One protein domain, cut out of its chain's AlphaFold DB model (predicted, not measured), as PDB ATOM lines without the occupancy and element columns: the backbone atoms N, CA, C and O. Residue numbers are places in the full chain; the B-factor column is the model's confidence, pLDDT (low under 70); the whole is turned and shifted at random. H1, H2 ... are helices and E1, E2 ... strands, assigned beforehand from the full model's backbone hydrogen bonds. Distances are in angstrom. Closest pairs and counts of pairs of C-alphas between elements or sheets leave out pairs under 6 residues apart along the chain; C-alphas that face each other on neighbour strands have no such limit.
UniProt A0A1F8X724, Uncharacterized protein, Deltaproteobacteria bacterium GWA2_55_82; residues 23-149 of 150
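Overview. This is residues 23 to 149 of the 150 residues of an uncharacterized protein of Deltaproteobacteria bacterium GWA2_55_82 (UniProt A0A1F8X724). A strongly twisted sheet of seven strands curls round the short helix H3, with H4 also on the sheet; the long E2-E3 hairpin reaches toward one end of the domain. Before the sheet, the stretch of residues 23 to 55, with H1 and H2, makes a loose excursion, of which residues 45 to 52 stick out. The printed part has 127 residues, with four named helices and seven named strands in the order H1 H2 E1 E2 E3 E4 E5 H3 H4 E6 E7. The sheet runs E3 E2 E1 E6 E7 E4 E5 and is mixed, and the class is mixed, helices and strands. The whole is compact, with a radius of gyration of the C-alphas of 14.4 A and spans of 39 by 37 by 29 A.

Along the chain. H1 is residues 30 to 33, with C-alpha 30 at (160.148, 160.666, 163.647), and H2 is 44 to 47. E1, residues 56 to 66, is 22.2 A long and bends by 92 degrees at residue 63. E2, residues 71 to 80, is 25.3 A long, and E3, residues 83 to 92, 28.1 A. E4 is 98 to 102, E5 108 to 112, H3 115 to 120, H4 124 to 127 and E6 131 to 135. E7, residues 144 to 148, ends with C-alpha 148 at (161.128, 167.153, 138.726).

Arrangement. E1, E2 and E3 form a meander, each strand the antiparallel neighbour of the one before; N 63 and O 73 are 2.9 A apart, and N 76 and O 87 2.8 A. E1 pairs in a staggered way, with E6 over residues 56 to 61, where N 60 and O 132 are 2.9 A apart, and with E2 over 61 to 66. E6 and E7 are an antiparallel hairpin, with N 133 and O 146 2.9 A apart. E7 and E4 are parallel, with N 145 and O 98 2.8 A apart. E4 and E5 are an antiparallel hairpin, with N 101 and O 109 2.9 A apart. E5, H3 H4, E6 is a split strand-helix-strand unit, two strands running the same way with E7 and E4 between them; its crossover is right-handed. H3 is on the sheet; its closest C-alphas to E5 are those of Ser 118 and Gly 112, 5.4 A apart. H4 is on the sheet at a height of 6.8 A, over none of its strands. H1 and H2 are not on it. Every O i to N i+4 pair of H3 is within hydrogen-bond range; H1, H2 and H4 are too short for such a pair.

Size, cuts and confidence. The C-alphas farthest apart are those of Leu 82 and Gly 112, 41.2 A. The printed part has no cut and no long link. Mean pLDDT of the printed part is 73.5; residues 23 to 56, 78 to 81, 104 to 106 and 137 to 139 are under 70.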
ATOM      1  N   TYR A  23     165.021 166.047 151.307       45.69
ATOM      2  CA  TYR A  23     164.852 166.036 152.759       45.69
ATOM      3  C   TYR A  23     163.490 165.433 153.130       45.69
ATOM      4  O   TYR A  23     162.459 165.829 152.578       45.69
ATOM      5  N   TYR A  24     163.496 164.487 154.067       45.78
ATOM      6  CA  TYR A  24     162.311 163.980 154.763       45.78
ATOM      7  C   TYR A  24     162.011 164.891 155.965       45.78
ATOM      8  O   TYR A  24     162.926 165.228 156.711       45.78
ATOM      9  N   PHE A  25     160.759 165.323 156.145       53.31
ATOM     10  CA  PHE A  25     160.342 166.154 157.282       53.31
ATOM     11  C   PHE A  25     159.305 165.372 158.086       53.31
ATOM     12  O   PHE A  25     158.120 165.377 157.761       53.31
ATOM     13  N   GLY A  26     159.769 164.628 159.085       44.81
ATOM     14  CA  GLY A  26     158.918 163.774 159.911       44.81
ATOM     15  C   GLY A  26     158.148 164.538 160.997       44.81
ATOM     16  O   GLY A  26     158.396 165.721 161.253       44.81
ATOM     17  N   GLY A  27     157.206 163.847 161.643       42.81
ATOM     18  CA  GLY A  27     156.509 164.329 162.839       42.81
ATOM     19  C   GLY A  27     157.382 164.279 164.105       42.81
ATOM     20  O   GLY A  27     158.553 163.910 164.068       42.81
ATOM     21  N   LEU A  28     156.808 164.635 165.264       36.19
ATOM     22  CA  LEU A  28     157.500 164.623 166.569       36.19
ATOM     23  C   LEU A  28     158.085 163.245 166.938       36.19
ATOM     24  O   LEU A  28     159.148 163.183 167.555       36.19
ATOM     25  N   ASP A  29     157.426 162.161 166.522       37.03
ATOM     26  CA  ASP A  29     157.868 160.785 166.777       37.03
ATOM     27  C   ASP A  29     159.006 160.342 165.832       37.03
ATOM     28  O   ASP A  29     159.859 159.542 166.217       37.03
ATOM     29  N   ASP A  30     159.097 160.938 164.639       42.41
ATOM     30  CA  ASP A  30     160.148 160.666 163.647       42.41
ATOM     31  C   ASP A  30     161.464 161.401 163.973       42.41
ATOM     32  O   ASP A  30     162.545 160.996 163.540       42.41
ATOM     33  N   TYR A  31     161.411 162.447 164.810       36.56
ATOM     34  CA  TYR A  31     162.597 163.143 165.329       36.56
ATOM     35  C   TYR A  31     163.491 162.215 166.170       36.56
ATOM     36  O   TYR A  31     164.717 162.331 166.150       36.56
ATOM     37  N   ALA A  32     162.894 161.237 166.863       32.19
ATOM     38  CA  ALA A  32     163.635 160.232 167.625       32.19
ATOM     39  C   ALA A  32     164.438 159.264 166.730       32.19
ATOM     40  O   ALA A  32     165.359 158.609 167.223       32.19
ATOM     41  N   ALA A  33     164.129 159.202 165.428       36.75
ATOM     42  CA  ALA A  33     164.819 158.390 164.428       36.75
ATOM     43  C   ALA A  33     165.863 159.175 163.604       36.75
ATOM     44  O   ALA A  33     166.413 158.636 162.647       36.75
ATOM     45  N   GLY A  34     166.165 160.429 163.973       35.78
ATOM     46  CA  GLY A  34     167.207 161.234 163.321       35.78
ATOM     47  C   GLY A  34     166.755 161.971 162.060       35.78
ATOM     48  O   GLY A  34     167.591 162.387 161.272       35.78
ATOM     49  N   VAL A  35     165.450 162.154 161.858       45.09
ATOM     50  CA  VAL A  35     164.865 162.843 160.696       45.09
ATOM     51  C   VAL A  35     164.966 164.375 160.850       45.09
ATOM     52  O   VAL A  35     164.747 164.878 161.957       45.09
ATOM     53  N   PRO A  36     165.270 165.152 159.783       44.47
ATOM     54  CA  PRO A  36     165.235 166.618 159.819       44.47
ATOM     55  C   PRO A  36     163.911 167.160 160.374       44.47
ATOM     56  O   PRO A  36     162.828 166.793 159.920       44.47
ATOM     57  N   SER A  37     163.990 168.067 161.351       43.19
ATOM     58  CA  SER A  37     162.805 168.687 161.954       43.19
ATOM     59  C   SER A  37     162.083 169.605 160.962       43.19
ATOM     60  O   SER A  37     162.741 170.288 160.174       43.19
ATOM     61  N   GLN A  38     160.760 169.734 161.092       48.91
ATOM     62  CA  GLN A  38     159.908 170.680 160.345       48.91
ATOM     63  C   GLN A  38     160.456 172.128 160.274       48.91
ATOM     64  O   GLN A  38     160.192 172.841 159.312       48.91
ATOM     65  N   GLU A  39     161.276 172.564 161.236       44.06
ATOM     66  CA  GLU A  39     161.917 173.893 161.258       44.06
ATOM     67  C   GLU A  39     163.009 174.101 160.186       44.06
ATOM     68  O   GLU A  39     163.390 175.235 159.906       44.06
ATOM     69  N   GLN A  40     163.515 173.026 159.571       46.53
ATOM     70  CA  GLN A  40     164.533 173.069 158.505       46.53
ATOM     71  C   GLN A  40     163.917 173.097 157.097       46.53
ATOM     72  O   GLN A  40     164.628 173.071 156.089       46.53
ATOM     73  N   LYS A  41     162.587 173.131 157.024       48.94
ATOM     74  CA  LYS A  41     161.818 173.201 155.789       48.94
ATOM     75  C   LYS A  41     162.015 174.569 155.125       48.94
ATOM     76  O   LYS A  41     161.881 175.586 155.808       48.94
ATOM     77  N   PRO A  42     162.314 174.636 153.813       46.00
ATOM     78  CA  PRO A  42     162.405 175.914 153.114       46.00
ATOM     79  C   PRO A  42     161.088 176.669 153.253       46.00
ATOM     80  O   PRO A  42     160.014 176.063 153.158       46.00
ATOM     81  N   SER A  43     161.173 177.976 153.487       40.81
ATOM     82  CA  SER A  43     160.007 178.761 153.870       40.81
ATOM     83  C   SER A  43     158.962 178.805 152.755       40.81
ATOM     84  O   SER A  43     159.265 178.797 151.561       40.81
ATOM     85  N   PHE A  44     157.701 178.889 153.172       42.75
ATOM     86  CA  PHE A  44     156.513 178.961 152.323       42.75
ATOM     87  C   PHE A  44     156.612 179.995 151.174       42.75
ATOM     88  O   PHE A  44     156.093 179.769 150.085       42.75
ATOM     89  N   LEU A  45     157.311 181.113 151.400       40.84
ATOM     90  CA  LEU A  45     157.494 182.205 150.434       40.84
ATOM     91  C   LEU A  45     158.574 181.935 149.375       40.84
ATOM     92  O   LEU A  45     158.575 182.595 148.339       40.84
ATOM     93  N   GLU A  46     159.490 180.998 149.618       48.75
ATOM     94  CA  GLU A  46     160.609 180.718 148.709       48.75
ATOM     95  C   GLU A  46     160.262 179.695 147.627       48.75
ATOM     96  O   GLU A  46     160.911 179.685 146.582       48.75
ATOM     97  N   GLN A  47     159.266 178.832 147.855       46.59
ATOM     98  CA  GLN A  47     159.061 177.677 146.982       46.59
ATOM     99  C   GLN A  47     158.234 177.996 145.734       46.59
ATOM    100  O   GLN A  47     158.640 177.595 144.649       46.59
ATOM    101  N   TYR A  48     157.127 178.741 145.834       44.25
ATOM    102  CA  TYR A  48     156.292 179.042 144.665       44.25
ATOM    103  C   TYR A  48     155.561 180.379 144.818       44.25
ATOM    104  O   TYR A  48     154.827 180.601 145.777       44.25
ATOM    105  N   GLY A  49     155.755 181.270 143.842       43.19
ATOM    106  CA  GLY A  49     155.213 182.628 143.783       43.19
ATOM    107  C   GLY A  49     153.688 182.727 143.657       43.19
ATOM    108  O   GLY A  49     153.185 183.254 142.669       43.19
ATOM    109  N   GLY A  50     152.955 182.307 144.690       41.59
ATOM    110  CA  GLY A  50     151.709 182.961 145.079       41.59
ATOM    111  C   GLY A  50     150.375 182.270 144.801       41.59
ATOM    112  O   GLY A  50     149.364 182.931 145.023       41.59
ATOM    113  N   GLN A  51     150.285 181.004 144.375       41.12
ATOM    114  CA  GLN A  51     148.974 180.345 144.240       41.12
ATOM    115  C   GLN A  51     148.994 178.871 144.686       41.12
ATOM    116  O   GLN A  51     149.673 178.042 144.096       41.12
ATOM    117  N   VAL A  52     148.166 178.600 145.706       43.00
ATOM    118  CA  VAL A  52     147.843 177.327 146.389       43.00
ATOM    119  C   VAL A  52     148.897 176.800 147.384       43.00
ATOM    120  O   VAL A  52     150.069 176.628 147.069       43.00
ATOM    121  N   PHE A  53     148.446 176.581 148.625       49.06
ATOM    122  CA  PHE A  53     149.240 176.274 149.818       49.06
ATOM    123  C   PHE A  53     149.189 174.766 150.094       49.06
ATOM    124  O   PHE A  53     148.241 174.304 150.722       49.06
ATOM    125  N   TYR A  54     150.180 173.995 149.648       51.50
ATOM    126  CA  TYR A  54     150.306 172.596 150.063       51.50
ATOM    127  C   TYR A  54     151.595 172.394 150.841       51.50
ATOM    128  O   TYR A  54     152.672 172.825 150.430       51.50
ATOM    129  N   GLU A  55     151.473 171.757 151.999       64.31
ATOM    130  CA  GLU A  55     152.607 171.432 152.843       64.31
ATOM    131  C   GLU A  55     153.463 170.347 152.169       64.31
ATOM    132  O   GLU A  55     152.943 169.312 151.773       64.31
ATOM    133  N   THR A  56     154.781 170.546 152.029       69.62
ATOM    134  CA  THR A  56     155.675 169.460 151.581       69.62
ATOM    135  C   THR A  56     155.820 168.408 152.675       69.62
ATOM    136  O   THR A  56     156.333 168.715 153.748       69.62
ATOM    137  N   LEU A  57     155.419 167.175 152.383       72.62
ATOM    138  CA  LEU A  57     155.492 166.036 153.297       72.62
ATOM    139  C   LEU A  57     156.782 165.238 153.098       72.62
ATOM    140  O   LEU A  57     157.495 164.927 154.047       72.62
ATOM    141  N   TYR A  58     157.111 164.954 151.839       76.94
ATOM    142  CA  TYR A  58     158.280 164.158 151.483       76.94
ATOM    143  C   TYR A  58     159.037 164.819 150.340       76.94
ATOM    144  O   TYR A  58     158.436 165.281 149.369       76.94
ATOM    145  N   SER A  59     160.366 164.826 150.418       79.88
ATOM    146  CA  SER A  59     161.216 165.094 149.267       79.88
ATOM    147  C   SER A  59     162.298 164.026 149.170       79.88
ATOM    148  O   SER A  59     163.023 163.755 150.127       79.88
ATOM    149  N   GLY A  60     162.403 163.429 147.988       81.56
ATOM    150  CA  GLY A  60     163.345 162.356 147.686       81.56
ATOM    151  C   GLY A  60     163.932 162.484 146.289       81.56
ATOM    152  O   GLY A  60     163.489 163.302 145.481       81.56
ATOM    153  N   ARG A  61     164.903 161.637 145.976       88.94
ATOM    154  CA  ARG A  61     165.128 161.196 144.602       88.94
ATOM    155  C   ARG A  61     164.242 159.993 144.330       88.94
ATOM    156  O   ARG A  61     163.960 159.212 145.232       88.94
ATOM    157  N   PHE A  62     163.802 159.853 143.091       92.06
ATOM    158  CA  PHE A  62     163.141 158.634 142.660       92.06
ATOM    159  C   PHE A  62     164.107 157.449 142.807       92.06
ATOM    160  O   PHE A  62     165.174 157.455 142.185       92.06
ATOM    161  N   GLY A  63     163.725 156.468 143.625       91.88
ATOM    162  CA  GLY A  63     164.416 155.189 143.746       91.88
ATOM    163  C   GLY A  63     163.814 154.167 142.786       91.88
ATOM    164  O   GLY A  63     164.448 153.768 141.809       91.88
ATOM    165  N   THR A  64     162.569 153.754 143.044       95.44
ATOM    166  CA  THR A  64     161.828 152.806 142.192       95.44
ATOM    167  C   THR A  64     160.316 152.844 142.456       95.44
ATOM    168  O   THR A  64     159.851 153.525 143.372       95.44
ATOM    169  N   LEU A  65     159.550 152.094 141.661       95.62
ATOM    170  CA  LEU A  65     158.141 151.790 141.900       95.62
ATOM    171  C   LEU A  65     157.991 150.315 142.279       95.62
ATOM    172  O   LEU A  65     158.399 149.434 141.521       95.62
ATOM    173  N   ASP A  66     157.357 150.054 143.417       94.31
ATOM    174  CA  ASP A  66     156.885 148.728 143.798       94.31
ATOM    175  C   ASP A  66     155.449 148.549 143.295       94.31
ATOM    176  O   ASP A  66     154.494 149.102 143.847       94.31
ATOM    177  N   VAL A  67     155.324 147.787 142.206       92.88
ATOM    178  CA  VAL A  67     154.055 147.578 141.504       92.88
ATOM    179  C   VAL A  67     153.100 146.675 142.273       92.88
ATOM    180  O   VAL A  67     151.894 146.834 142.137       92.88
ATOM    181  N   GLU A  68     153.605 145.751 143.087       93.00
ATOM    182  CA  GLU A  68     152.749 144.848 143.863       93.00
ATOM    183  C   GLU A  68     152.035 145.606 144.988       93.00
ATOM    184  O   GLU A  68     150.865 145.351 145.264       93.00
ATOM    185  N   ASN A  69     152.725 146.583 145.585       91.81
ATOM    186  CA  ASN A  69     152.240 147.330 146.745       91.81
ATOM    187  C   ASN A  69     151.791 148.767 146.429       91.81
ATOM    188  O   ASN A  69     151.581 149.547 147.358       91.81
ATOM    189  N   HIS A  70     151.695 149.150 145.150       94.62
ATOM    190  CA  HIS A  70     151.358 150.516 144.703       94.62
ATOM    191  C   HIS A  70     152.164 151.598 145.449       94.62
ATOM    192  O   HIS A  70     151.638 152.600 145.944       94.62
ATOM    193  N   THR A  71     153.465 151.349 145.598       93.06
ATOM    194  CA  THR A  71     154.338 152.138 146.468       93.06
ATOM    195  C   THR A  71     155.445 152.803 145.656       93.06
ATOM    196  O   THR A  71     156.142 152.171 144.864       93.06
ATOM    197  N   LEU A  72     155.634 154.100 145.883       92.62
ATOM    198  CA  LEU A  72     156.770 154.871 145.401       92.62
ATOM    199  C   LEU A  72     157.900 154.808 146.431       92.62
ATOM    200  O   LEU A  72     157.712 155.196 147.582       92.62
ATOM    201  N   ILE A  73     159.083 154.368 146.012       90.50
ATOM    202  CA  ILE A  73     160.275 154.367 146.858       90.50
ATOM    203  C   ILE A  73     161.087 155.628 146.580       90.50
ATOM    204  O   ILE A  73     161.544 155.855 145.456       90.50
ATOM    205  N   LEU A  74     161.273 156.439 147.619       89.38
ATOM    206  CA  LEU A  74     162.090 157.644 147.580       89.38
ATOM    207  C   LEU A  74     163.426 157.425 148.275       89.38
ATOM    208  O   LEU A  74     163.454 157.091 149.452       89.38
ATOM    209  N   ASP A  75     164.524 157.714 147.588       86.50
ATOM    210  CA  ASP A  75     165.835 157.791 148.223       86.50
ATOM    211  C   ASP A  75     166.025 159.193 148.811       86.50
ATOM    212  O   ASP A  75     165.974 160.204 148.102       86.50
ATOM    213  N   SER A  76     166.214 159.266 150.122       80.25
ATOM    214  CA  SER A  76     166.358 160.502 150.890       80.25
ATOM    215  C   SER A  76     167.600 160.436 151.778       80.25
ATOM    216  O   SER A  76     168.249 159.395 151.888       80.25
ATOM    217  N   GLU A  77     167.946 161.553 152.407       70.69
ATOM    218  CA  GLU A  77     169.036 161.629 153.379       70.69
ATOM    219  C   GLU A  77     168.494 162.118 154.725       70.69
ATOM    220  O   GLU A  77     167.733 163.086 154.793       70.69
ATOM    221  N   VAL A  78     168.912 161.463 155.808       66.56
ATOM    222  CA  VAL A  78     168.611 161.873 157.187       66.56
ATOM    223  C   VAL A  78     169.906 162.164 157.955       66.56
ATOM    224  O   VAL A  78     170.948 161.581 157.650       66.56
ATOM    225  N   PRO A  79     169.899 163.078 158.940       63.22
ATOM    226  CA  PRO A  79     171.011 163.285 159.856       63.22
ATOM    227  C   PRO A  79     171.459 161.994 160.560       63.22
ATOM    228  O   PRO A  79     170.758 161.456 161.411       63.22
ATOM    229  N   GLY A  80     172.671 161.533 160.251       66.81
ATOM    230  CA  GLY A  80     173.348 160.448 160.959       66.81
ATOM    231  C   GLY A  80     174.461 160.949 161.881       66.81
ATOM    232  O   GLY A  80     174.892 162.105 161.829       66.81
ATOM    233  N   PHE A  81     174.976 160.058 162.732       66.75
ATOM    234  CA  PHE A  81     175.992 160.403 163.739       66.75
ATOM    235  C   PHE A  81     177.341 160.822 163.123       66.75
ATOM    236  O   PHE A  81     178.074 161.618 163.708       66.75
ATOM    237  N   LEU A  82     177.673 160.297 161.938       81.44
ATOM    238  CA  LEU A  82     178.932 160.565 161.225       81.44
ATOM    239  C   LEU A  82     178.746 161.420 159.958       81.44
ATOM    240  O   LEU A  82     179.708 161.632 159.217       81.44
ATOM    241  N   GLY A  83     177.531 161.908 159.706       70.31
ATOM    242  CA  GLY A  83     177.136 162.606 158.482       70.31
ATOM    243  C   GLY A  83     175.752 162.156 158.001       70.31
ATOM    244  O   GLY A  83     175.136 161.319 158.656       70.31
ATOM    245  N   PRO A  84     175.241 162.704 156.886       72.06
ATOM    246  CA  PRO A  84     173.969 162.275 156.311       72.06
ATOM    247  C   PRO A  84     173.987 160.783 155.951       72.06
ATOM    248  O   PRO A  84     174.932 160.302 155.324       72.06
ATOM    249  N   GLU A  85     172.940 160.066 156.342       71.94
ATOM    250  CA  GLU A  85     172.721 158.658 156.026       71.94
ATOM    251  C   GLU A  85     171.610 158.540 154.981       71.94
ATOM    252  O   GLU A  85     170.550 159.155 155.105       71.94
ATOM    253  N   GLY A  86     171.869 157.764 153.928       75.38
ATOM    254  CA  GLY A  86     170.879 157.489 152.893       75.38
ATOM    255  C   GLY A  86     169.817 156.524 153.409       75.38
ATOM    256  O   GLY A  86     170.148 155.467 153.949       75.38
ATOM    257  N   VAL A  87     168.550 156.869 153.211       80.19
ATOM    258  CA  VAL A  87     167.398 156.042 153.577       80.19
ATOM    259  C   VAL A  87     166.438 155.935 152.402       80.19
ATOM    260  O   VAL A  87     166.237 156.904 151.670       80.19
ATOM    261  N   SER A  88     165.817 154.771 152.238       84.69
ATOM    262  CA  SER A  88     164.738 154.582 151.268       84.69
ATOM    263  C   SER A  88     163.398 154.643 151.995       84.69
ATOM    264  O   SER A  88     163.141 153.862 152.913       84.69
ATOM    265  N   VAL A  89     162.550 155.585 151.595       82.75
ATOM    266  CA  VAL A  89     161.246 155.864 152.198       82.75
ATOM    267  C   VAL A  89     160.150 155.310 151.285       82.75
ATOM    268  O   VAL A  89     159.982 155.820 150.173       82.75
ATOM    269  N   PRO A  90     159.405 154.276 151.712       86.75
ATOM    270  CA  PRO A  90     158.259 153.782 150.966       86.75
ATOM    271  C   PRO A  90     157.043 154.688 151.173       86.75
ATOM    272  O   PRO A  90     156.649 154.967 152.304       86.75
ATOM    273  N   LEU A  91     156.424 155.120 150.076       86.88
ATOM    274  CA  LEU A  91     155.214 155.936 150.067       86.88
ATOM    275  C   LEU A  91     154.102 155.229 149.300       86.88
ATOM    276  O   LEU A  91     154.176 155.099 148.080       86.88
ATOM    277  N   ALA A  92     153.054 154.815 150.009       88.81
ATOM    278  CA  ALA A  92     151.837 154.339 149.364       88.81
ATOM    279  C   ALA A  92     151.201 155.483 148.560       88.81
ATOM    280  O   ALA A  92     151.010 156.590 149.081       88.81
ATOM    281  N   VAL A  93     150.887 155.217 147.294       90.38
ATOM    282  CA  VAL A  93     150.266 156.191 146.396       90.38
ATOM    283  C   VAL A  93     148.775 155.892 146.319       90.38
ATOM    284  O   VAL A  93     148.375 154.831 145.852       90.38
ATOM    285  N   SER A  94     147.961 156.827 146.805       89.50
ATOM    286  CA  SER A  94     146.501 156.765 146.686       89.50
ATOM    287  C   SER A  94     146.071 156.968 145.237       89.50
ATOM    288  O   SER A  94     146.695 157.765 144.540       89.50
ATOM    289  N   ASP A  95     144.967 156.347 144.824       91.31
ATOM    290  CA  ASP A  95     144.331 156.563 143.516       91.31
ATOM    291  C   ASP A  95     143.756 157.981 143.352       91.31
ATOM    292  O   ASP A  95     143.462 158.404 142.241       91.31
ATOM    293  N   GLU A  96     143.624 158.734 144.448       87.88
ATOM    294  CA  GLU A  96     143.144 160.127 144.457       87.88
ATOM    295  C   GLU A  96     144.276 161.157 144.318       87.88
ATOM    296  O   GLU A  96     144.030 162.364 144.271       87.88
ATOM    297  N   ALA A  97     145.535 160.707 144.287       87.50
ATOM    298  CA  ALA A  97     146.669 161.609 144.195       87.50
ATOM    299  C   ALA A  97     146.769 162.262 142.802       87.50
ATOM    300  O   ALA A  97     146.559 161.634 141.766       87.50
ATOM    301  N   ALA A  98     147.169 163.529 142.761       87.31
ATOM    302  CA  ALA A  98     147.512 164.211 141.520       87.31
ATOM    303  C   ALA A  98     148.997 164.016 141.203       87.31
ATOM    304  O   ALA A  98     149.851 164.243 142.060       87.31
ATOM    305  N   VAL A  99     149.322 163.653 139.962       88.94
ATOM    306  CA  VAL A  99     150.709 163.447 139.524       88.94
ATOM    307  C   VAL A  99     151.098 164.514 138.511       88.94
ATOM    308  O   VAL A  99     150.459 164.670 137.471       88.94
ATOM    309  N   ASN A 100     152.182 165.232 138.794       86.94
ATOM    310  CA  ASN A 100     152.758 166.244 137.916       86.94
ATOM    311  C   ASN A 100     154.177 165.848 137.502       86.94
ATOM    312  O   ASN A 100     154.960 165.361 138.317       86.94
ATOM    313  N   LEU A 101     154.530 166.136 136.251       85.44
ATOM    314  CA  LEU A 101     155.890 166.019 135.737       85.44
ATOM    315  C   LEU A 101     156.398 167.409 135.355       85.44
ATOM    316  O   LEU A 101     155.790 168.097 134.536       85.44
ATOM    317  N   CYS A 102     157.502 167.811 135.963       81.25
ATOM    318  CA  CYS A 102     158.138 169.106 135.806       81.25
ATOM    319  C   CYS A 102     159.498 168.949 135.129       81.25
ATOM    320  O   CYS A 102     160.302 168.100 135.514       81.25
ATOM    321  N   GLU A 103     159.777 169.801 134.153       78.31
ATOM    322  CA  GLU A 103     161.102 169.933 133.549       78.31
ATOM    323  C   GLU A 103     161.998 170.832 134.421       78.31
ATOM    324  O   GLU A 103     161.506 171.676 135.178       78.31
ATOM    325  N   SER A 104     163.323 170.725 134.283       65.25
ATOM    326  CA  SER A 104     164.299 171.502 135.076       65.25
ATOM    327  C   SER A 104     164.169 173.029 134.911       65.25
ATOM    328  O   SER A 104     164.729 173.786 135.700       65.25
ATOM    329  N   GLY A 105     163.424 173.492 133.898       58.19
ATOM    330  CA  GLY A 105     163.083 174.901 133.664       58.19
ATOM    331  C   GLY A 105     161.852 175.411 134.427       58.19
ATOM    332  O   GLY A 105     161.511 176.582 134.290       58.19
ATOM    333  N   GLY A 106     161.185 174.559 135.217       60.34
ATOM    334  CA  GLY A 106     160.021 174.918 136.037       60.34
ATOM    335  C   GLY A 106     158.664 174.770 135.343       60.34
ATOM    336  O   GLY A 106     157.634 175.002 135.973       60.34
ATOM    337  N   GLU A 107     158.634 174.361 134.072       73.12
ATOM    338  CA  GLU A 107     157.390 174.007 133.388       73.12
ATOM    339  C   GLU A 107     156.893 172.651 133.894       73.12
ATOM    340  O   GLU A 107     157.571 171.634 133.740       73.12
ATOM    341  N   CYS A 108     155.705 172.642 134.496       78.56
ATOM    342  CA  CYS A 108     155.052 171.439 134.994       78.56
ATOM    343  C   CYS A 108     153.812 171.127 134.162       78.56
ATOM    344  O   CYS A 108     152.991 172.007 133.895       78.56
ATOM    345  N   ARG A 109     153.646 169.855 133.802       83.00
ATOM    346  CA  ARG A 109     152.413 169.329 133.215       83.00
ATOM    347  C   ARG A 109     151.765 168.332 134.165       83.00
ATOM    348  O   ARG A 109     152.457 167.514 134.771       83.00
ATOM    349  N   SER A 110     150.439 168.379 134.250       85.94
ATOM    350  CA  SER A 110     149.671 167.324 134.908       85.94
ATOM    351  C   SER A 110     149.715 166.057 134.054       85.94
ATOM    352  O   SER A 110     149.542 166.118 132.833       85.94
ATOM    353  N   ILE A 111     150.016 164.932 134.694       92.06
ATOM    354  CA  ILE A 111     149.944 163.593 134.104       92.06
ATOM    355  C   ILE A 111     148.529 163.045 134.264       92.06
ATOM    356  O   ILE A 111     147.975 162.523 133.301       92.06
ATOM    357  N   GLY A 112     147.946 163.234 135.447       87.81
ATOM    358  CA  GLY A 112     146.588 162.822 135.769       87.81
ATOM    359  C   GLY A 112     146.275 162.993 137.252       87.81
ATOM    360  O   GLY A 112     147.088 163.502 138.034       87.81
ATOM    361  N   THR A 113     145.062 162.591 137.614       90.06
ATOM    362  CA  THR A 113     144.528 162.638 138.988       90.06
ATOM    363  C   THR A 113     144.167 161.253 139.516       90.06
ATOM    364  O   THR A 113     143.602 161.136 140.593       90.06
ATOM    365  N   GLU A 114     144.497 160.216 138.749       93.12
ATOM    366  CA  GLU A 114     144.327 158.798 139.057       93.12
ATOM    367  C   GLU A 114     145.582 158.229 139.742       93.12
ATOM    368  O   GLU A 114     146.018 157.114 139.454       93.12
ATOM    369  N   GLY A 115     146.246 159.042 140.569       91.88
ATOM    370  CA  GLY A 115     147.285 158.638 141.506       91.88
ATOM    371  C   GLY A 115     148.300 157.619 141.002       91.88
ATOM    372  O   GLY A 115     149.209 157.948 140.232       91.88
ATOM    373  N   TRP A 116     148.164 156.380 141.478       95.44
ATOM    374  CA  TRP A 116     149.064 155.287 141.133       95.44
ATOM    375  C   TRP A 116     149.085 154.991 139.632       95.44
ATOM    376  O   TRP A 116     150.169 154.864 139.065       95.44
ATOM    377  N   GLU A 117     147.929 154.930 138.965       96.69
ATOM    378  CA  GLU A 117     147.863 154.658 137.524       96.69
ATOM    379  C   GLU A 117     148.595 155.742 136.729       96.69
ATOM    380  O   GLU A 117     149.382 155.444 135.827       96.69
ATOM    381  N   SER A 118     148.402 157.005 137.121       96.12
ATOM    382  CA  SER A 118     149.105 158.143 136.530       96.12
ATOM    383  C   SER A 118     150.621 158.029 136.715       96.12
ATOM    384  O   SER A 118     151.368 158.198 135.751       96.12
ATOM    385  N   LEU A 119     151.090 157.698 137.920       95.69
ATOM    386  CA  LEU A 119     152.517 157.542 138.215       95.69
ATOM    387  C   LEU A 119     153.139 156.353 137.469       95.69
ATOM    388  O   LEU A 119     154.188 156.500 136.843       95.69
ATOM    389  N   ALA A 120     152.489 155.189 137.513       95.62
ATOM    390  CA  ALA A 120     152.961 153.950 136.902       95.62
ATOM    391  C   ALA A 120     152.940 153.990 135.365       95.62
ATOM    392  O   ALA A 120     153.642 153.210 134.722       95.62
ATOM    393  N   SER A 121     152.166 154.904 134.768       96.06
ATOM    394  CA  SER A 121     152.169 155.133 133.319       96.06
ATOM    395  C   SER A 121     153.458 155.781 132.800       96.06
ATOM    396  O   SER A 121     153.740 155.712 131.601       96.06
ATOM    397  N   ILE A 122     154.246 156.412 133.680       94.69
ATOM    398  CA  ILE A 122     155.498 157.070 133.311       94.69
ATOM    399  C   ILE A 122     156.612 156.013 133.268       94.69
ATOM    400  O   ILE A 122     156.818 155.309 134.260       94.69
ATOM    401  N   PRO A 123     157.373 155.900 132.164       94.25
ATOM    402  CA  PRO A 123     158.485 154.959 132.097       94.25
ATOM    403  C   PRO A 123     159.516 155.232 133.201       94.25
ATOM    404  O   PRO A 123     159.932 156.377 133.398       94.25
ATOM    405  N   GLN A 124     159.961 154.200 133.929       91.94
ATOM    406  CA  GLN A 124     160.874 154.387 135.069       91.94
ATOM    407  C   GLN A 124     162.221 154.997 134.652       91.94
ATOM    408  O   GLN A 124     162.841 155.715 135.434       91.94
ATOM    409  N   GLU A 125     162.666 154.773 133.416       92.06
ATOM    410  CA  GLU A 125     163.849 155.423 132.851       92.06
ATOM    411  C   GLU A 125     163.720 156.952 132.766       92.06
ATOM    412  O   GLU A 125     164.727 157.649 132.880       92.06
ATOM    413  N   GLU A 126     162.503 157.486 132.614       91.00
ATOM    414  CA  GLU A 126     162.255 158.931 132.647       91.00
ATOM    415  C   GLU A 126     162.265 159.494 134.069       91.00
ATOM    416  O   GLU A 126     162.534 160.682 134.262       91.00
ATOM    417  N   LEU A 127     161.976 158.644 135.053       91.31
ATOM    418  CA  LEU A 127     161.975 158.978 136.475       91.31
ATOM    419  C   LEU A 127     163.371 158.853 137.097       91.31
ATOM    420  O   LEU A 127     163.634 159.434 138.148       91.31
ATOM    421  N   ALA A 128     164.281 158.115 136.462       89.44
ATOM    422  CA  ALA A 128     165.606 157.827 136.992       89.44
ATOM    423  C   ALA A 128     166.387 159.110 137.334       89.44
ATOM    424  O   ALA A 128     166.733 159.921 136.475       89.44
ATOM    425  N   GLY A 129     166.699 159.282 138.622       83.00
ATOM    426  CA  GLY A 129     167.422 160.452 139.122       83.00
ATOM    427  C   GLY A 129     166.601 161.744 139.181       83.00
ATOM    428  O   GLY A 129     167.169 162.783 139.524       83.00
ATOM    429  N   ALA A 130     165.298 161.689 138.883       86.94
ATOM    430  CA  ALA A 130     164.378 162.790 139.120       86.94
ATOM    431  C   ALA A 130     164.252 163.062 140.622       86.94
ATOM    432  O   ALA A 130     164.344 162.157 141.459       86.94
ATOM    433  N   ARG A 131     164.015 164.324 140.970       85.19
ATOM    434  CA  ARG A 131     163.617 164.699 142.323       85.19
ATOM    435  C   ARG A 131     162.109 164.546 142.439       85.19
ATOM    436  O   ARG A 131     161.383 165.005 141.571       85.19
ATOM    437  N   VAL A 132     161.633 163.962 143.526       86.56
ATOM    438  CA  VAL A 132     160.206 163.871 143.820       86.56
ATOM    439  C   VAL A 132     159.887 164.712 145.045       86.56
ATOM    440  O   VAL A 132     160.643 164.744 146.021       86.56
ATOM    441  N   VAL A 133     158.765 165.416 144.973       84.56
ATOM    442  CA  VAL A 133     158.203 166.210 146.059       84.56
ATOM    443  C   VAL A 133     156.747 165.802 146.220       84.56
ATOM    444  O   VAL A 133     155.975 165.878 145.268       84.56
ATOM    445  N   VAL A 134     156.377 165.369 147.420       83.88
ATOM    446  CA  VAL A 134     154.998 165.035 147.776       83.88
ATOM    447  C   VAL A 134     154.461 166.133 148.677       83.88
ATOM    448  O   VAL A 134     155.083 166.462 149.689       83.88
ATOM    449  N   MET A 135     153.328 166.712 148.296       78.56
ATOM    450  CA  MET A 135     152.703 167.843 148.972       78.56
ATOM    451  C   MET A 135     151.245 167.531 149.306       78.56
ATOM    452  O   MET A 135     150.583 166.815 148.560       78.56
ATOM    453  N   GLY A 136     150.736 168.080 150.403       70.38
ATOM    454  CA  GLY A 136     149.362 167.862 150.852       70.38
ATOM    455  C   GLY A 136     149.263 167.777 152.368       70.38
ATOM    456  O   GLY A 136     150.230 168.056 153.072       70.38
ATOM    457  N   ASP A 137     148.095 167.378 152.852       68.81
ATOM    458  CA  ASP A 137     147.879 167.012 154.251       68.81
ATOM    459  C   ASP A 137     148.223 165.514 154.440       68.81
ATOM    460  O   ASP A 137     147.886 164.704 153.568       68.81
ATOM    461  N   PRO A 138     148.923 165.105 155.518       66.25
ATOM    462  CA  PRO A 138     149.206 163.694 155.779       66.25
ATOM    463  C   PRO A 138     147.954 162.809 155.848       66.25
ATOM    464  O   PRO A 138     148.022 161.640 155.461       66.25
ATOM    465  N   GLU A 139     146.828 163.339 156.329       69.00
ATOM    466  CA  GLU A 139     145.568 162.602 156.484       69.00
ATOM    467  C   GLU A 139     144.725 162.590 155.199       69.00
ATOM    468  O   GLU A 139     143.787 161.798 155.088       69.00
ATOM    469  N   ASP A 140     145.077 163.419 154.212       73.25
ATOM    470  CA  ASP A 140     144.362 163.520 152.943       73.25
ATOM    471  C   ASP A 140     144.946 162.538 151.904       73.25
ATOM    472  O   ASP A 140     146.155 162.565 151.627       73.25
ATOM    473  N   PRO A 141     144.127 161.644 151.318       73.62
ATOM    474  CA  PRO A 141     144.543 160.801 150.200       73.62
ATOM    475  C   PRO A 141     144.810 161.582 148.900       73.62
ATOM    476  O   PRO A 141     145.579 161.095 148.067       73.62
ATOM    477  N   ALA A 142     144.250 162.784 148.722       80.31
ATOM    478  CA  ALA A 142     144.374 163.618 147.523       80.31
ATOM    479  C   ALA A 142     145.687 164.427 147.485       80.31
ATOM    480  O   ALA A 142     145.719 165.648 147.308       80.31
ATOM    481  N   ARG A 143     146.812 163.733 147.672       82.00
ATOM    482  CA  ARG A 143     148.153 164.338 147.703       82.00
ATOM    483  C   ARG A 143     148.626 164.712 146.303       82.00
ATOM    484  O   ARG A 143     148.237 164.104 145.312       82.00
ATOM    485  N   ILE A 144     149.544 165.667 146.222       83.56
ATOM    486  CA  ILE A 144     150.195 166.064 144.971       83.56
ATOM    487  C   ILE A 144     151.601 165.476 144.936       83.56
ATOM    488  O   ILE A 144     152.428 165.781 145.793       83.56
ATOM    489  N   ILE A 145     151.892 164.675 143.917       88.69
ATOM    490  CA  ILE A 145     153.211 164.110 143.640       88.69
ATOM    491  C   ILE A 145     153.802 164.862 142.449       88.69
ATOM    492  O   ILE A 145     153.361 164.697 141.314       88.69
ATOM    493  N   SER A 146     154.816 165.685 142.699       88.50
ATOM    494  CA  SER A 146     155.548 166.410 141.661       88.50
ATOM    495  C   SER A 146     156.902 165.758 141.410       88.50
ATOM    496  O   SER A 146     157.744 165.676 142.304       88.50
ATOM    497  N   ILE A 147     157.120 165.324 140.174       89.19
ATOM    498  CA  ILE A 147     158.350 164.695 139.698       89.19
ATOM    499  C   ILE A 147     159.110 165.734 138.882       89.19
ATOM    500  O   ILE A 147     158.636 166.182 137.847       89.19
ATOM    501  N   ILE A 148     160.290 166.125 139.336       84.50
ATOM    502  CA  ILE A 148     161.128 167.153 138.726       84.50
ATOM    503  C   ILE A 148     162.293 166.447 138.037       84.50
ATOM    504  O   ILE A 148     163.172 165.889 138.704       84.50
ATOM    505  N   LYS A 149     162.281 166.445 136.703       81.31
ATOM    506  CA  LYS A 149     163.342 165.850 135.886       81.31
ATOM    507  C   LYS A 149     164.662 166.590 136.115       81.31
ATOM    508  O   LYS A 149     164.687 167.731 136.573       81.31
TER     509      LYS A 149